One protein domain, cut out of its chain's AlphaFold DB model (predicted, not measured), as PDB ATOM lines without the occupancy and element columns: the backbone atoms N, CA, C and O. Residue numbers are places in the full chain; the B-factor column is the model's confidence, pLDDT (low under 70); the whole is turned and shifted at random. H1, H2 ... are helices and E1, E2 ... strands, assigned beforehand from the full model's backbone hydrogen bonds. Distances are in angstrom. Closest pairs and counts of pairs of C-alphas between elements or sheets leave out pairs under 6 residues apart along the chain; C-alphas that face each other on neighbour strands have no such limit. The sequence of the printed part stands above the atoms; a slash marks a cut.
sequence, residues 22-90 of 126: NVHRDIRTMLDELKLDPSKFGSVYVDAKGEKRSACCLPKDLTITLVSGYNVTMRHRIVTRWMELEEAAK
ATOM      1  N   ASN A  22      43.346 -18.240  -0.189       63.28
ATOM      2  CA  ASN A  22      44.603 -18.128   0.540       63.28
ATOM      3  C   ASN A  22      45.068 -19.493   1.052       63.28
ATOM      4  O   ASN A  22      46.218 -19.843   0.865       63.28
ATOM      5  N   VAL A  23      44.162 -20.338   1.550       72.00
ATOM      6  CA  VAL A  23      44.538 -21.626   2.163       72.00
ATOM      7  C   VAL A  23      45.208 -22.583   1.176       72.00
ATOM      8  O   VAL A  23      46.230 -23.178   1.494       72.00
ATOM      9  N   HIS A  24      44.688 -22.726  -0.045       74.50
ATOM     10  CA  HIS A  24      45.331 -23.576  -1.055       74.50
ATOM     11  C   HIS A  24      46.681 -23.016  -1.517       74.50
ATOM     12  O   HIS A  24      47.587 -23.791  -1.822       74.50
ATOM     13  N   ARG A  25      46.820 -21.686  -1.566       78.06
ATOM     14  CA  ARG A  25      48.096 -21.023  -1.852       78.06
ATOM     15  C   ARG A  25      49.087 -21.259  -0.718       78.06
ATOM     16  O   ARG A  25      50.197 -21.688  -0.989       78.06
ATOM     17  N   ASP A  26      48.656 -21.079   0.521       79.31
ATOM     18  CA  ASP A  26      49.485 -21.218   1.714       79.31
ATOM     19  C   ASP A  26      49.910 -22.674   1.924       79.31
ATOM     20  O   ASP A  26      51.044 -22.923   2.308       79.31
ATOM     21  N   ILE A  27      49.068 -23.653   1.568       80.94
ATOM     22  CA  ILE A  27      49.473 -25.065   1.506       80.94
ATOM     23  C   ILE A  27      50.591 -25.263   0.477       80.94
ATOM     24  O   ILE A  27      51.565 -25.942   0.772       80.94
ATOM     25  N   ARG A  28      50.482 -24.679  -0.724       82.19
ATOM     26  CA  ARG A  28      51.530 -24.801  -1.754       82.19
ATOM     27  C   ARG A  28      52.827 -24.120  -1.327       82.19
ATOM     28  O   ARG A  28      53.878 -24.723  -1.473       82.19
ATOM     29  N   THR A  29      52.743 -22.906  -0.783       83.75
ATOM     30  CA  THR A  29      53.898 -22.154  -0.277       83.75
ATOM     31  C   THR A  29      54.566 -22.884   0.881       83.75
ATOM     32  O   THR A  29      55.774 -23.066   0.865       83.75
ATOM     33  N   MET A  30      53.793 -23.395   1.838       84.50
ATOM     34  CA  MET A  30      54.332 -24.178   2.946       84.50
ATOM     35  C   MET A  30      54.995 -25.473   2.458       84.50
ATOM     36  O   MET A  30      56.070 -25.830   2.926       84.50
ATOM     37  N   LEU A  31      54.385 -26.189   1.509       85.12
ATOM     38  CA  LEU A  31      54.991 -27.400   0.947       85.12
ATOM     39  C   LEU A  31      56.296 -27.094   0.194       85.12
ATOM     40  O   LEU A  31      57.245 -27.863   0.324       85.12
ATOM     41  N   ASP A  32      56.363 -25.969  -0.520       86.06
ATOM     42  CA  ASP A  32      57.580 -25.487  -1.186       86.06
ATOM     43  C   ASP A  32      58.692 -25.160  -0.172       86.06
ATOM     44  O   ASP A  32      59.816 -25.647  -0.296       86.06
ATOM     45  N   GLU A  33      58.354 -24.446   0.909       86.31
ATOM     46  CA  GLU A  33      59.279 -24.125   2.005       86.31
ATOM     47  C   GLU A  33      59.817 -25.378   2.714       86.31
ATOM     48  O   GLU A  33      61.009 -25.460   3.020       86.31
ATOM     49  N   LEU A  34      58.967 -26.387   2.938       85.94
ATOM     50  CA  LEU A  34      59.377 -27.678   3.502       85.94
ATOM     51  C   LEU A  34      60.038 -28.617   2.473       85.94
ATOM     52  O   LEU A  34      60.450 -29.718   2.846       85.94
ATOM     53  N   LYS A  35      60.163 -28.207   1.201       84.94
ATOM     54  CA  LYS A  35      60.682 -29.023   0.085       84.94
ATOM     55  C   LYS A  35      59.952 -30.364  -0.060       84.94
ATOM     56  O   LYS A  35      60.559 -31.397  -0.348       84.94
ATOM     57  N   LEU A  36      58.641 -30.355   0.175       84.12
ATOM     58  CA  LEU A  36      57.773 -31.521   0.075       84.12
ATOM     59  C   LEU A  36      56.977 -31.490  -1.226       84.12
ATOM     60  O   LEU A  36      56.401 -30.475  -1.604       84.12
ATOM     61  N   ASP A  37      56.893 -32.645  -1.881       78.81
ATOM     62  CA  ASP A  37      56.178 -32.775  -3.147       78.81
ATOM     63  C   ASP A  37      54.657 -32.628  -2.961       78.81
ATOM     64  O   ASP A  37      54.027 -33.503  -2.349       78.81
ATOM     65  N   PRO A  38      54.014 -31.595  -3.536       71.81
ATOM     66  CA  PRO A  38      52.575 -31.383  -3.390       71.81
ATOM     67  C   PRO A  38      51.739 -32.463  -4.087       71.81
ATOM     68  O   PRO A  38      50.600 -32.712  -3.695       71.81
ATOM     69  N   SER A  39      52.314 -33.152  -5.078       73.12
ATOM     70  CA  SER A  39      51.667 -34.258  -5.792       73.12
ATOM     71  C   SER A  39      51.326 -35.437  -4.868       73.12
ATOM     72  O   SER A  39      50.330 -36.124  -5.074       73.12
ATOM     73  N   LYS A  40      52.094 -35.629  -3.785       73.44
ATOM     74  CA  LYS A  40      51.884 -36.725  -2.822       73.44
ATOM     75  C   LYS A  40      50.644 -36.546  -1.947       73.44
ATOM     76  O   LYS A  40      50.151 -37.520  -1.389       73.44
ATOM     77  N   PHE A  41      50.154 -35.316  -1.823       72.56
ATOM     78  CA  PHE A  41      49.031 -34.971  -0.947       72.56
ATOM     79  C   PHE A  41      47.757 -34.640  -1.733       72.56
ATOM     80  O   PHE A  41      46.698 -34.426  -1.141       72.56
ATOM     81  N   GLY A  42      47.832 -34.623  -3.067       72.31
ATOM     82  CA  GLY A  42      46.679 -34.424  -3.934       72.31
ATOM     83  C   GLY A  42      45.718 -35.608  -3.862       72.31
ATOM     84  O   GLY A  42      46.083 -36.742  -4.156       72.31
ATOM     85  N   SER A  43      44.467 -35.343  -3.504       69.31
ATOM     86  CA  SER A  43      43.378 -36.317  -3.539       69.31
ATOM     87  C   SER A  43      42.150 -35.713  -4.219       69.31
ATOM     88  O   SER A  43      42.021 -34.497  -4.380       69.31
ATOM     89  N   VAL A  44      41.235 -36.564  -4.666       70.44
ATOM     90  CA  VAL A  44      39.952 -36.131  -5.220       70.44
ATOM     91  C   VAL A  44      38.872 -36.817  -4.411       70.44
ATOM     92  O   VAL A  44      38.885 -38.039  -4.278       70.44
ATOM     93  N   TYR A  45      37.948 -36.032  -3.868       70.88
ATOM     94  CA  TYR A  45      36.785 -36.563  -3.170       70.88
ATOM     95  C   TYR A  45      35.524 -36.333  -4.004       70.88
ATOM     96  O   TYR A  45      35.415 -35.344  -4.736       70.88
ATOM     97  N   VAL A  46      34.588 -37.276  -3.906       72.50
ATOM     98  CA  VAL A  46      33.280 -37.201  -4.557       72.50
ATOM     99  C   VAL A  46      32.288 -36.687  -3.527       72.50
ATOM    100  O   VAL A  46      32.036 -37.354  -2.527       72.50
ATOM    101  N   ASP A  47      31.759 -35.488  -3.757       72.12
ATOM    102  CA  ASP A  47      30.756 -34.893  -2.874       72.12
ATOM    103  C   ASP A  47      29.433 -35.682  -2.933       72.12
ATOM    104  O   ASP A  47      29.185 -36.441  -3.870       72.12
ATOM    105  N   ALA A  48      28.525 -35.451  -1.983       73.69
ATOM    106  CA  ALA A  48      27.196 -36.074  -1.957       73.69
ATOM    107  C   ALA A  48      26.360 -35.791  -3.226       73.69
ATOM    108  O   ALA A  48      25.401 -36.500  -3.515       73.69
ATOM    109  N   LYS A  49      26.745 -34.767  -4.001       76.19
ATOM    110  CA  LYS A  49      26.160 -34.395  -5.299       76.19
ATOM    111  C   LYS A  49      26.813 -35.089  -6.507       76.19
ATOM    112  O   LYS A  49      26.462 -34.777  -7.637       76.19
ATOM    113  N   GLY A  50      27.775 -35.989  -6.293       75.94
ATOM    114  CA  GLY A  50      28.485 -36.712  -7.356       75.94
ATOM    115  C   GLY A  50      29.592 -35.910  -8.053       75.94
ATOM    116  O   GLY A  50      30.224 -36.408  -8.983       75.94
ATOM    117  N   GLU A  51      29.862 -34.682  -7.610       76.69
ATOM    118  CA  GLU A  51      30.901 -33.829  -8.185       76.69
ATOM    119  C   GLU A  51      32.285 -34.183  -7.631       76.69
ATOM    120  O   GLU A  51      32.475 -34.315  -6.419       76.69
ATOM    121  N   LYS A  52      33.275 -34.285  -8.525       73.06
ATOM    122  CA  LYS A  52      34.685 -34.465  -8.161       73.06
ATOM    123  C   LYS A  52      35.280 -33.121  -7.754       73.06
ATOM    124  O   LYS A  52      35.372 -32.216  -8.581       73.06
ATOM    125  N   ARG A  53      35.725 -32.998  -6.504       73.69
ATOM    126  CA  ARG A  53      36.453 -31.820  -6.012       73.69
ATOM    127  C   ARG A  53      37.867 -32.197  -5.597       73.69
ATOM    128  O   ARG A  53      38.099 -33.278  -5.056       73.69
ATOM    129  N   SER A  54      38.809 -31.299  -5.864       65.94
ATOM    130  CA  SER A  54      40.187 -31.431  -5.401       65.94
ATOM    131  C   SER A  54      40.237 -31.250  -3.884       65.94
ATOM    132  O   SER A  54      39.761 -30.253  -3.347       65.94
ATOM    133  N   ALA A  55      40.808 -32.232  -3.198       67.69
ATOM    134  CA  ALA A  55      41.017 -32.237  -1.760       67.69
ATOM    135  C   ALA A  55      42.501 -32.491  -1.477       67.69
ATOM    136  O   ALA A  55      43.135 -33.310  -2.137       67.69
ATOM    137  N   CYS A  56      43.079 -31.804  -0.500       68.12
ATOM    138  CA  CYS A  56      44.457 -32.064  -0.094       68.12
ATOM    139  C   CYS A  56      44.442 -32.937   1.166       68.12
ATOM    140  O   CYS A  56      43.941 -32.515   2.208       68.12
ATOM    141  N   CYS A  57      44.962 -34.157   1.071       73.12
ATOM    142  CA  CYS A  57      45.113 -35.061   2.207       73.12
ATOM    143  C   CYS A  57      46.445 -34.767   2.895       73.12
ATOM    144  O   CYS A  57      47.461 -35.374   2.568       73.12
ATOM    145  N   LEU A  58      46.450 -33.823   3.840       79.44
ATOM    146  CA  LEU A  58      47.640 -33.525   4.635       79.44
ATOM    147  C   LEU A  58      47.725 -34.469   5.848       79.44
ATOM    148  O   LEU A  58      46.709 -34.704   6.509       79.44
ATOM    149  N   PRO A  59      48.921 -34.977   6.196       81.31
ATOM    150  CA  PRO A  59      49.158 -35.590   7.494       81.31
ATOM    151  C   PRO A  59      48.930 -34.567   8.611       81.31
ATOM    152  O   PRO A  59      49.076 -33.354   8.422       81.31
ATOM    153  N   LYS A  60      48.601 -35.081   9.798       78.38
ATOM    154  CA  LYS A  60      48.201 -34.283  10.964       78.38
ATOM    155  C   LYS A  60      49.210 -33.182  11.304       78.38
ATOM    156  O   LYS A  60      48.798 -32.074  11.635       78.38
ATOM    157  N   ASP A  61      50.500 -33.465  11.156       81.69
ATOM    158  CA  ASP A  61      51.576 -32.519  11.454       81.69
ATOM    159  C   ASP A  61      51.519 -31.291  10.540       81.69
ATOM    160  O   ASP A  61      51.508 -30.159  11.017       81.69
ATOM    161  N   LEU A  62      51.365 -31.500   9.227       82.31
ATOM    162  CA  LEU A  62      51.262 -30.405   8.258       82.31
ATOM    163  C   LEU A  62      49.967 -29.603   8.442       82.31
ATOM    164  O   LEU A  62      49.965 -28.381   8.290       82.31
ATOM    165  N   THR A  63      48.866 -30.259   8.824       83.38
ATOM    166  CA  THR A  63      47.619 -29.558   9.167       83.38
ATOM    167  C   THR A  63      47.784 -28.673  10.403       83.38
ATOM    168  O   THR A  63      47.318 -27.536  10.405       83.38
ATOM    169  N   ILE A  64      48.465 -29.159  11.446       81.81
ATOM    170  CA  ILE A  64      48.737 -28.373  12.657       81.81
ATOM    171  C   ILE A  64      49.624 -27.171  12.320       81.81
ATOM    172  O   ILE A  64      49.310 -26.057  12.743       81.81
ATOM    173  N   THR A  65      50.666 -27.362  11.508       83.62
ATOM    174  CA  THR A  65      51.528 -26.272  11.028       83.62
ATOM    175  C   THR A  65      50.714 -25.201  10.302       83.62
ATOM    176  O   THR A  65      50.785 -24.032  10.682       83.62
ATOM    177  N   LEU A  66      49.851 -25.590   9.353       83.69
ATOM    178  CA  LEU A  66      48.967 -24.666   8.631       83.69
ATOM    179  C   LEU A  66      48.074 -23.861   9.579       83.69
ATOM    180  O   LEU A  66      48.010 -22.637   9.509       83.69
ATOM    181  N   VAL A  67      47.386 -24.551  10.485       81.19
ATOM    182  CA  VAL A  67      46.397 -23.948  11.386       81.19
ATOM    183  C   VAL A  67      47.067 -23.041  12.425       81.19
ATOM    184  O   VAL A  67      46.535 -21.979  12.756       81.19
ATOM    185  N   SER A  68      48.271 -23.397  12.882       80.94
ATOM    186  CA  SER A  68      49.113 -22.527  13.715       80.94
ATOM    187  C   SER A  68      49.607 -21.274  12.969       80.94
ATOM    188  O   SER A  68      50.009 -20.292  13.593       80.94
ATOM    189  N   GLY A  69      49.565 -21.288  11.631       75.69
ATOM    190  CA  GLY A  69      49.757 -20.148  10.731       75.69
ATOM    191  C   GLY A  69      48.729 -19.040  10.934       75.69
ATOM    192  O   GLY A  69      49.086 -17.876  11.089       75.69
ATOM    193  N   TYR A  70      47.456 -19.427  10.982       76.75
ATOM    194  CA  TYR A  70      46.322 -18.501  10.993       76.75
ATOM    195  C   TYR A  70      45.919 -18.021  12.387       76.75
ATOM    196  O   TYR A  70      45.292 -16.971  12.516       76.75
ATOM    197  N   ASN A  71      46.248 -18.777  13.438       78.94
ATOM    198  CA  ASN A  71      45.859 -18.445  14.804       78.94
ATOM    199  C   ASN A  71      47.092 -18.295  15.705       78.94
ATOM    200  O   ASN A  71      47.652 -19.277  16.202       78.94
ATOM    201  N   VAL A  72      47.481 -17.038  15.943       78.50
ATOM    202  CA  VAL A  72      48.624 -16.659  16.792       78.50
ATOM    203  C   VAL A  72      48.469 -17.201  18.214       78.50
ATOM    204  O   VAL A  72      49.431 -17.701  18.794       78.50
ATOM    205  N   THR A  73      47.252 -17.192  18.760       84.06
ATOM    206  CA  THR A  73      46.954 -17.741  20.088       84.06
ATOM    207  C   THR A  73      47.201 -19.248  20.140       84.06
ATOM    208  O   THR A  73      47.784 -19.743  21.103       84.06
ATOM    209  N   MET A  74      46.804 -19.999  19.105       85.31
ATOM    210  CA  MET A  74      47.114 -21.431  19.025       85.31
ATOM    211  C   MET A  74      48.611 -21.678  18.912       85.31
ATOM    212  O   MET A  74      49.125 -22.532  19.630       85.31
ATOM    213  N   ARG A  75      49.315 -20.912  18.069       85.12
ATOM    214  CA  ARG A  75      50.775 -21.009  17.962       85.12
ATOM    215  C   ARG A  75      51.442 -20.797  19.318       85.12
ATOM    216  O   ARG A  75      52.273 -21.607  19.712       85.12
ATOM    217  N   HIS A  76      51.030 -19.767  20.056       86.38
ATOM    218  CA  HIS A  76      51.554 -19.496  21.391       86.38
ATOM    219  C   HIS A  76      51.285 -20.655  22.361       86.38
ATOM    220  O   HIS A  76      52.206 -21.113  23.023       86.38
ATOM    221  N   ARG A  77      50.064 -21.207  22.391       88.44
ATOM    222  CA  ARG A  77      49.726 -22.355  23.256       88.44
ATOM    223  C   ARG A  77      50.550 -23.602  22.947       88.44
ATOM    224  O   ARG A  77      50.933 -24.308  23.876       88.44
ATOM    225  N   ILE A  78      50.803 -23.875  21.665       86.94
ATOM    226  CA  ILE A  78      51.678 -24.974  21.248       86.94
ATOM    227  C   ILE A  78      53.075 -24.725  21.822       86.94
ATOM    228  O   ILE A  78      53.570 -25.561  22.566       86.94
ATOM    229  N   VAL A  79      53.668 -23.556  21.569       87.12
ATOM    230  CA  VAL A  79      55.021 -23.222  22.046       87.12
ATOM    231  C   VAL A  79      55.127 -23.298  23.574       87.12
ATOM    232  O   VAL A  79      56.038 -23.941  24.087       87.12
ATOM    233  N   THR A  80      54.174 -22.723  24.307       89.56
ATOM    234  CA  THR A  80      54.143 -22.774  25.777       89.56
ATOM    235  C   THR A  80      54.099 -24.209  26.286       89.56
ATOM    236  O   THR A  80      54.898 -24.581  27.141       89.56
ATOM    237  N   ARG A  81      53.229 -25.051  25.716       90.50
ATOM    238  CA  ARG A  81      53.129 -26.453  26.129       90.50
ATOM    239  C   ARG A  81      54.402 -27.246  25.834       90.50
ATOM    240  O   ARG A  81      54.758 -28.128  26.608       90.50
ATOM    241  N   TRP A  82      55.076 -26.949  24.726       87.62
ATOM    242  CA  TRP A  82      56.362 -27.562  24.398       87.62
ATOM    243  C   TRP A  82      57.455 -27.157  25.397       87.62
ATOM    244  O   TRP A  82      58.131 -28.038  25.918       87.62
ATOM    245  N   MET A  83      57.560 -25.870  25.752       86.25
ATOM    246  CA  MET A  83      58.515 -25.402  26.772       86.25
ATOM    247  C   MET A  83      58.263 -26.039  28.149       86.25
ATOM    248  O   MET A  83      59.206 -26.433  28.829       86.25
ATOM    249  N   GLU A  84      56.998 -26.191  28.553       86.75
ATOM    250  CA  GLU A  84      56.632 -26.894  29.793       86.75
ATOM    251  C   GLU A  84      57.117 -28.351  29.801       86.75
ATOM    252  O   GLU A  84      57.602 -28.843  30.821       86.75
ATOM    253  N   LEU A  85      56.973 -29.055  28.673       85.25
ATOM    254  CA  LEU A  85      57.406 -30.446  28.543       85.25
ATOM    255  C   LEU A  85      58.931 -30.572  28.550       85.25
ATOM    256  O   LEU A  85      59.437 -31.521  29.142       85.25
ATOM    257  N   GLU A  86      59.661 -29.631  27.949       82.81
ATOM    258  CA  GLU A  86      61.127 -29.611  28.014       82.81
ATOM    259  C   GLU A  86      61.640 -29.358  29.434       82.81
ATOM    260  O   GLU A  86      62.593 -30.005  29.863       82.81
ATOM    261  N   GLU A  87      60.991 -28.472  30.194       78.88
ATOM    262  CA  GLU A  87      61.344 -28.242  31.597       78.88
ATOM    263  C   GLU A  87      61.056 -29.480  32.456       78.88
ATOM    264  O   GLU A  87      61.894 -29.892  33.256       78.88
ATOM    265  N   ALA A  88      59.907 -30.127  32.245       73.62
ATOM    266  CA  ALA A  88      59.533 -31.348  32.958       73.62
ATOM    267  C   ALA A  88      60.387 -32.571  32.567       73.62
ATOM    268  O   ALA A  88      60.542 -33.493  33.367       73.62
ATOM    269  N   ALA A  89      60.937 -32.593  31.352       71.75
ATOM    270  CA  ALA A  89      61.796 -33.665  30.857       71.75
ATOM    271  C   ALA A  89      63.262 -33.535  31.306       71.75
ATOM    272  O   ALA A  89      64.047 -34.460  31.080       71.75
ATOM    273  N   LYS A  90      63.655 -32.435  31.968       68.88
ATOM    274  CA  LYS A  90      64.972 -32.345  32.614       68.88
ATOM    275  C   LYS A  90      65.020 -33.372  33.749       68.88
ATOM    276  O   LYS A  90      64.217 -33.275  34.680       68.88
TER     277      LYS A  90
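AT A GLANCE: This is residues 22 to 90 of the 126 residues of an uncharacterized protein of Zoogloea ramigera (UniProt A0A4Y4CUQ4). An antiparallel hairpin, E1 and E2, makes one end of an elongated model, and H4 the other, where residues 79 to 90 stick out. Between them lies H3, with H1 crossing near it. The 69 printed residues hold four named helices and two named strands, in the order H1, H2, E1, E2, H3, H4, mostly helix. The whole is only just loose, close to extended: radius of gyration of the C-alphas 16.0 A, spans 53 by 28 by 22 A.

HOW THE PARTS SIT: E1, residues 42 to 46, and E2, residues 52 to 56, form a hairpin; N 43 and O 55 are within hydrogen-bond range at 2.8 A. H3, residues 60 to 70, and H1, residues 22 to 33, only just touch, with 3 pairs of C-alphas within 8 A, through residues 26 to 30 of H1 alone; the closest C-alphas, of Ile 27 and Leu 66, are 7.2 A apart. H4, residues 72 to 88, and H3 only just touch, only at the corner, with 3 such pairs; the closest C-alphas, of Ser 68 and Arg 75, are 4.8 A apart. H2, residues 38 to 41, is close to H1 but not clearly touching, C-alphas 31 and 38 being closest at 6.4 A. Every O i to N i+4 pair is within hydrogen-bond range in H1 and H4, 6 of 7 in H3; H2 is too short for such a pair.

IN THESE COORDINATES: H1, 15.9 A long, begins at C-alpha 22 (44.603, -18.128, 0.540); H4, 24.4 A, ends at C-alpha 88 (59.533, -31.348, 32.958). H3 measures 15.9 A, E1 13.7 A, E2 12.9 A and H2 5.6 A.

THE WHOLE: The farthest C-alphas, of Gly 50 and Lys 90, are 54.3 A apart. The printed part has no cut, and its five links are tight. The pLDDT is under 70 at residues 22, 43, 54 to 56 and 90.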